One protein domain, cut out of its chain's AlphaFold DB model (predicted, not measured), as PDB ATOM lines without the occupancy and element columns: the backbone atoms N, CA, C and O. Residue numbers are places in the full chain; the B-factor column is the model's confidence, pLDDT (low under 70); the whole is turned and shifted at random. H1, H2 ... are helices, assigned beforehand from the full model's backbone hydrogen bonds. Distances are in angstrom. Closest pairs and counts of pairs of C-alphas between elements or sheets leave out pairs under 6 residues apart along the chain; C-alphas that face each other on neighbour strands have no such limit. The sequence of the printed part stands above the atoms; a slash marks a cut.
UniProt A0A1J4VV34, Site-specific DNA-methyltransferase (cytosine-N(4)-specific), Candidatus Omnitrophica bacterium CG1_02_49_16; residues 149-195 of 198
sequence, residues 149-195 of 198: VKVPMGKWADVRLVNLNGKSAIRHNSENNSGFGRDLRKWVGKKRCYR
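AT A GLANCE: This is residues 149 to 195 of the 198 residues of the protein "Site-specific DNA-methyltransferase (cytosine-N(4)-specific)" of Candidatus Omnitrophica bacterium CG1_02_49_16 (UniProt A0A1J4VV34). With little regular structure, this is a flat, open loop of chain: it runs out from its paired ends through H1 to a tip near Asn 176 and folds back through H2. Short antiparallel pairings tie residues 151 to 152 to 192 to 193 near the ends, and 172 to 173 to 181 to 182 near the tip. The printed part has 47 residues, with two named helices, H1 then H2, and no named strand; the class is all helix, with 9 residues in named elements. It is loose, with a radius of gyration of the C-alphas of 12.2 A, and only just flat, spanning 32 by 25 by 14 A.

IN THESE COORDINATES: H1, residues 156 to 160, begins at C-alpha 156 (148.701, 179.605, 210.775) and is 6.0 A long. H2, residues 184 to 187, is 5.6 A long and ends at C-alpha 187 (138.039, 183.981, 207.274).

HOW THE PARTS SIT: H1 and H2 are only just apart, their closest C-alphas 8.5 A from each other. In H1 every O i to N i+4 pair is within hydrogen-bond range; H2 is too short for such a pair.

THE WHOLE: The C-alphas farthest apart, Val 149 and Asn 176, are 33.8 A apart. The printed part has no cut. The link from H1 to H2 is long, 23 residues. Mean pLDDT of the printed part is 78.6; residues 163, 167 to 168 and 195 are under 70.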
ATOM      1  N   VAL A 149     137.254 170.481 196.076       86.88
ATOM      2  CA  VAL A 149     138.724 170.614 196.070       86.88
ATOM      3  C   VAL A 149     139.268 171.486 197.207       86.88
ATOM      4  O   VAL A 149     140.458 171.801 197.256       86.88
ATOM      5  N   LYS A 150     138.411 171.889 198.150       87.38
ATOM      6  CA  LYS A 150     138.828 172.637 199.342       87.38
ATOM      7  C   LYS A 150     139.762 171.801 200.218       87.38
ATOM      8  O   LYS A 150     139.436 170.671 200.578       87.38
ATOM      9  N   VAL A 151     140.854 172.411 200.668       85.00
ATOM     10  CA  VAL A 151     141.806 171.799 201.607       85.00
ATOM     11  C   VAL A 151     141.636 172.374 203.012       85.00
ATOM     12  O   VAL A 151     141.135 173.496 203.156       85.00
ATOM     13  N   PRO A 152     142.024 171.637 204.069       86.50
ATOM     14  CA  PRO A 152     142.102 172.196 205.413       86.50
ATOM     15  C   PRO A 152     142.980 173.447 205.428       86.50
ATOM     16  O   PRO A 152     144.010 173.498 204.753       86.50
ATOM     17  N   MET A 153     142.576 174.459 206.193       82.56
ATOM     18  CA  MET A 153     143.446 175.617 206.389       82.56
ATOM     19  C   MET A 153     144.702 175.207 207.165       82.56
ATOM     20  O   MET A 153     144.665 174.309 208.004       82.56
ATOM     21  N   GLY A 154     145.826 175.857 206.866       77.44
ATOM     22  CA  GLY A 154     147.069 175.621 207.597       77.44
ATOM     23  C   GLY A 154     146.973 176.116 209.042       77.44
ATOM     24  O   GLY A 154     146.228 177.052 209.325       77.44
ATOM     25  N   LYS A 155     147.801 175.549 209.930       75.62
ATOM     26  CA  LYS A 155     147.858 175.895 211.369       75.62
ATOM     27  C   LYS A 155     148.034 177.395 211.645       75.62
ATOM     28  O   LYS A 155     147.658 177.884 212.704       75.62
ATOM     29  N   TRP A 156     148.587 178.147 210.687       73.44
ATOM     30  CA  TRP A 156     148.701 179.605 210.775       73.44
ATOM     31  C   TRP A 156     147.344 180.292 210.992       73.44
ATOM     32  O   TRP A 156     147.290 181.334 211.644       73.44
ATOM     33  N   ALA A 157     146.262 179.729 210.449       73.25
ATOM     34  CA  ALA A 157     144.928 180.304 210.539       73.25
ATOM     35  C   ALA A 157     144.392 180.243 211.975       73.25
ATOM     36  O   ALA A 157     143.801 181.215 212.434       73.25
ATOM     37  N   ASP A 158     144.689 179.169 212.707       70.75
ATOM     38  CA  ASP A 158     144.268 178.998 214.103       70.75
ATOM     39  C   ASP A 158     144.961 180.007 215.030       70.75
ATOM     40  O   ASP A 158     144.362 180.500 215.976       70.75
ATOM     41  N   VAL A 159     146.206 180.385 214.727       71.50
ATOM     42  CA  VAL A 159     146.935 181.405 215.500       71.50
ATOM     43  C   VAL A 159     146.485 182.818 215.116       71.50
ATOM     44  O   VAL A 159     146.280 183.676 215.971       71.50
ATOM     45  N   ARG A 160     146.339 183.082 213.812       70.94
ATOM     46  CA  ARG A 160     146.175 184.442 213.277       70.94
ATOM     47  C   ARG A 160     144.723 184.923 213.224       70.94
ATOM     48  O   ARG A 160     144.509 186.130 213.213       70.94
ATOM     49  N   LEU A 161     143.744 184.018 213.162       74.06
ATOM     50  CA  LEU A 161     142.316 184.368 213.130       74.06
ATOM     51  C   LEU A 161     141.676 184.422 214.522       74.06
ATOM     52  O   LEU A 161     140.628 185.044 214.664       74.06
ATOM     53  N   VAL A 162     142.290 183.796 215.532       70.94
ATOM     54  CA  VAL A 162     141.814 183.843 216.927       70.94
ATOM     55  C   VAL A 162     142.151 185.186 217.583       70.94
ATOM     56  O   VAL A 162     141.329 185.733 218.307       70.94
ATOM     57  N   ASN A 163     143.309 185.767 217.253       69.62
ATOM     58  CA  ASN A 163     143.762 187.060 217.774       69.62
ATOM     59  C   ASN A 163     143.749 188.129 216.667       69.62
ATOM     60  O   ASN A 163     144.796 188.543 216.155       69.62
ATOM     61  N   LEU A 164     142.552 188.553 216.247       76.88
ATOM     62  CA  LEU A 164     142.402 189.687 215.331       76.88
ATOM     63  C   LEU A 164     142.441 191.009 216.107       76.88
ATOM     64  O   LEU A 164     141.452 191.422 216.705       76.88
ATOM     65  N   ASN A 165     143.580 191.701 216.041       74.06
ATOM     66  CA  ASN A 165     143.829 192.951 216.763       74.06
ATOM     67  C   ASN A 165     144.312 194.039 215.783       74.06
ATOM     68  O   ASN A 165     144.935 193.736 214.756       74.06
ATOM     69  N   GLY A 166     144.069 195.315 216.100       78.75
ATOM     70  CA  GLY A 166     144.584 196.464 215.338       78.75
ATOM     71  C   GLY A 166     144.277 196.389 213.835       78.75
ATOM     72  O   GLY A 166     143.136 196.165 213.431       78.75
ATOM     73  N   LYS A 167     145.313 196.518 212.993       67.94
ATOM     74  CA  LYS A 167     145.210 196.467 211.517       67.94
ATOM     75  C   LYS A 167     144.625 195.152 210.964       67.94
ATOM     76  O   LYS A 167     144.216 195.126 209.808       67.94
ATOM     77  N   SER A 168     144.588 194.070 211.748       69.94
ATOM     78  CA  SER A 168     144.013 192.777 211.338       69.94
ATOM     79  C   SER A 168     142.502 192.682 211.591       69.94
ATOM     80  O   SER A 168     141.840 191.842 210.984       69.94
ATOM     81  N   ALA A 169     141.949 193.548 212.449       77.06
ATOM     82  CA  ALA A 169     140.521 193.611 212.779       77.06
ATOM     83  C   ALA A 169     139.714 194.530 211.839       77.06
ATOM     84  O   ALA A 169     138.499 194.669 211.975       77.06
ATOM     85  N   ILE A 170     140.376 195.155 210.866       81.25
ATOM     86  CA  ILE A 170     139.760 196.025 209.864       81.25
ATOM     87  C   ILE A 170     140.210 195.606 208.466       81.25
ATOM     88  O   ILE A 170     141.225 194.927 208.297       81.25
ATOM     89  N   ARG A 171     139.451 196.008 207.441       81.88
ATOM     90  CA  ARG A 171     139.902 195.849 206.058       81.88
ATOM     91  C   ARG A 171     141.155 196.698 205.863       81.88
ATOM     92  O   ARG A 171     141.121 197.909 206.048       81.88
ATOM     93  N   HIS A 172     142.236 196.054 205.455       80.56
ATOM     94  CA  HIS A 172     143.492 196.715 205.149       80.56
ATOM     95  C   HIS A 172     143.606 196.869 203.636       80.56
ATOM     96  O   HIS A 172     143.836 195.881 202.933       80.56
ATOM     97  N   ASN A 173     143.430 198.090 203.138       83.81
ATOM     98  CA  ASN A 173     143.693 198.415 201.738       83.81
ATOM     99  C   ASN A 173     145.195 198.651 201.523       83.81
ATOM    100  O   ASN A 173     145.932 198.907 202.476       83.81
ATOM    101  N   SER A 174     145.661 198.487 200.291       82.38
ATOM    102  CA  SER A 174     147.044 198.772 199.917       82.38
ATOM    103  C   SER A 174     147.352 200.264 200.047       82.38
ATOM    104  O   SER A 174     146.526 201.099 199.685       82.38
ATOM    105  N   GLU A 175     148.556 200.594 200.514       83.06
ATOM    106  CA  GLU A 175     149.009 201.978 200.726       83.06
ATOM    107  C   GLU A 175     149.170 202.753 199.407       83.06
ATOM    108  O   GLU A 175     149.037 203.970 199.379       83.06
ATOM    109  N   ASN A 176     149.375 202.049 198.289       85.56
ATOM    110  CA  ASN A 176     149.518 202.638 196.954       85.56
ATOM    111  C   ASN A 176     148.189 202.881 196.207       85.56
ATOM    112  O   ASN A 176     148.211 203.047 194.991       85.56
ATOM    113  N   ASN A 177     147.034 202.841 196.886       76.44
ATOM    114  CA  ASN A 177     145.702 203.050 196.289       76.44
ATOM    115  C   ASN A 177     145.361 202.145 195.084       76.44
ATOM    116  O   ASN A 177     144.487 202.460 194.284       76.44
ATOM    117  N   SER A 178     145.977 200.965 194.989       80.38
ATOM    118  CA  SER A 178     145.743 199.999 193.901       80.38
ATOM    119  C   SER A 178     144.377 199.292 193.933       80.38
ATOM    120  O   SER A 178     144.146 198.362 193.168       80.38
ATOM    121  N   GLY A 179     143.477 199.656 194.854       79.25
ATOM    122  CA  GLY A 179     142.178 198.993 195.049       79.25
ATOM    123  C   GLY A 179     142.254 197.599 195.696       79.25
ATOM    124  O   GLY A 179     141.240 197.082 196.174       79.25
ATOM    125  N   PHE A 180     143.447 197.004 195.799       76.69
ATOM    126  CA  PHE A 180     143.655 195.752 196.518       76.69
ATOM    127  C   PHE A 180     143.519 195.957 198.025       76.69
ATOM    128  O   PHE A 180     144.067 196.891 198.611       76.69
ATOM    129  N   GLY A 181     142.807 195.045 198.681       80.69
ATOM    130  CA  GLY A 181     142.685 195.042 200.127       80.69
ATOM    131  C   GLY A 181     142.378 193.657 200.664       80.69
ATOM    132  O   GLY A 181     141.756 192.835 199.992       80.69
ATOM    133  N   ARG A 182     142.813 193.400 201.895       83.19
ATOM    134  CA  ARG A 182     142.551 192.149 202.610       83.19
ATOM    135  C   ARG A 182     141.632 192.403 203.794       83.19
ATOM    136  O   ARG A 182     141.795 193.383 204.515       83.19
ATOM    137  N   ASP A 183     140.690 191.494 204.016       84.75
ATOM    138  CA  ASP A 183     139.834 191.494 205.202       84.75
ATOM    139  C   ASP A 183     139.877 190.109 205.849       84.75
ATOM    140  O   ASP A 183     139.251 189.158 205.372       84.75
ATOM    141  N   LEU A 184     140.668 189.990 206.917       80.50
ATOM    142  CA  LEU A 184     140.902 188.725 207.614       80.50
ATOM    143  C   LEU A 184     139.660 188.242 208.376       80.50
ATOM    144  O   LEU A 184     139.493 187.040 208.562       80.50
ATOM    145  N   ARG A 185     138.727 189.139 208.720       83.06
ATOM    146  CA  ARG A 185     137.485 188.780 209.426       83.06
ATOM    147  C   ARG A 185     136.606 187.839 208.608       83.06
ATOM    148  O   ARG A 185     135.955 186.963 209.163       83.06
ATOM    149  N   LYS A 186     136.652 187.948 207.274       82.94
ATOM    150  CA  LYS A 186     135.924 187.059 206.347       82.94
ATOM    151  C   LYS A 186     136.398 185.602 206.388       82.94
ATOM    152  O   LYS A 186     135.824 184.757 205.694       82.94
ATOM    153  N   TRP A 187     137.461 185.312 207.132       79.12
ATOM    154  CA  TRP A 187     138.039 183.981 207.274       79.12
ATOM    155  C   TRP A 187     137.767 183.347 208.640       79.12
ATOM    156  O   TRP A 187     137.960 182.140 208.777       79.12
ATOM    157  N   VAL A 188     137.256 184.108 209.614       79.88
ATOM    158  CA  VAL A 188     136.902 183.597 210.947       79.88
ATOM    159  C   VAL A 188     135.853 182.486 210.822       79.88
ATOM    160  O   VAL A 188     134.887 182.604 210.069       79.88
ATOM    161  N   GLY A 189     136.075 181.372 211.525       79.56
ATOM    162  CA  GLY A 189     135.172 180.215 211.545       79.56
ATOM    163  C   GLY A 189     135.220 179.316 210.304       79.56
ATOM    164  O   GLY A 189     134.637 178.230 210.311       79.56
ATOM    165  N   LYS A 190     135.941 179.700 209.241       81.19
ATOM    166  CA  LYS A 190     136.193 178.787 208.119       81.19
ATOM    167  C   LYS A 190     137.147 177.691 208.585       81.19
ATOM    168  O   LYS A 190     138.047 177.950 209.365       81.19
ATOM    169  N   LYS A 191     136.953 176.458 208.113       82.31
ATOM    170  CA  LYS A 191     137.860 175.319 208.390       82.31
ATOM    171  C   LYS A 191     138.652 174.874 207.163       82.31
ATOM    172  O   LYS A 191     139.629 174.141 207.269       82.31
ATOM    173  N   ARG A 192     138.200 175.289 205.981       84.38
ATOM    174  CA  ARG A 192     138.788 174.918 204.698       84.38
ATOM    175  C   ARG A 192     138.910 176.144 203.807       84.38
ATOM    176  O   ARG A 192     138.032 177.009 203.826       84.38
ATOM    177  N   CYS A 193     139.965 176.187 203.009       80.00
ATOM    178  CA  CYS A 193     140.190 177.211 202.001       80.00
ATOM    179  C   CYS A 193     140.409 176.566 200.632       80.00
ATOM    180  O   CYS A 193     140.632 175.359 200.508       80.00
ATOM    181  N   TYR A 194     140.323 177.387 199.592       77.56
ATOM    182  CA  TYR A 194     140.831 176.997 198.287       77.56
ATOM    183  C   TYR A 194     142.352 176.981 198.371       77.56
ATOM    184  O   TYR A 194     142.961 177.931 198.871       77.56
ATOM    185  N   ARG A 195     142.956 175.868 197.956       64.12
ATOM    186  CA  ARG A 195     144.409 175.754 197.896       64.12
ATOM    187  C   ARG A 195     144.902 176.714 196.815       64.12
ATOM    188  O   ARG A 195     144.397 176.670 195.700       64.12
TER     189      ARG A 195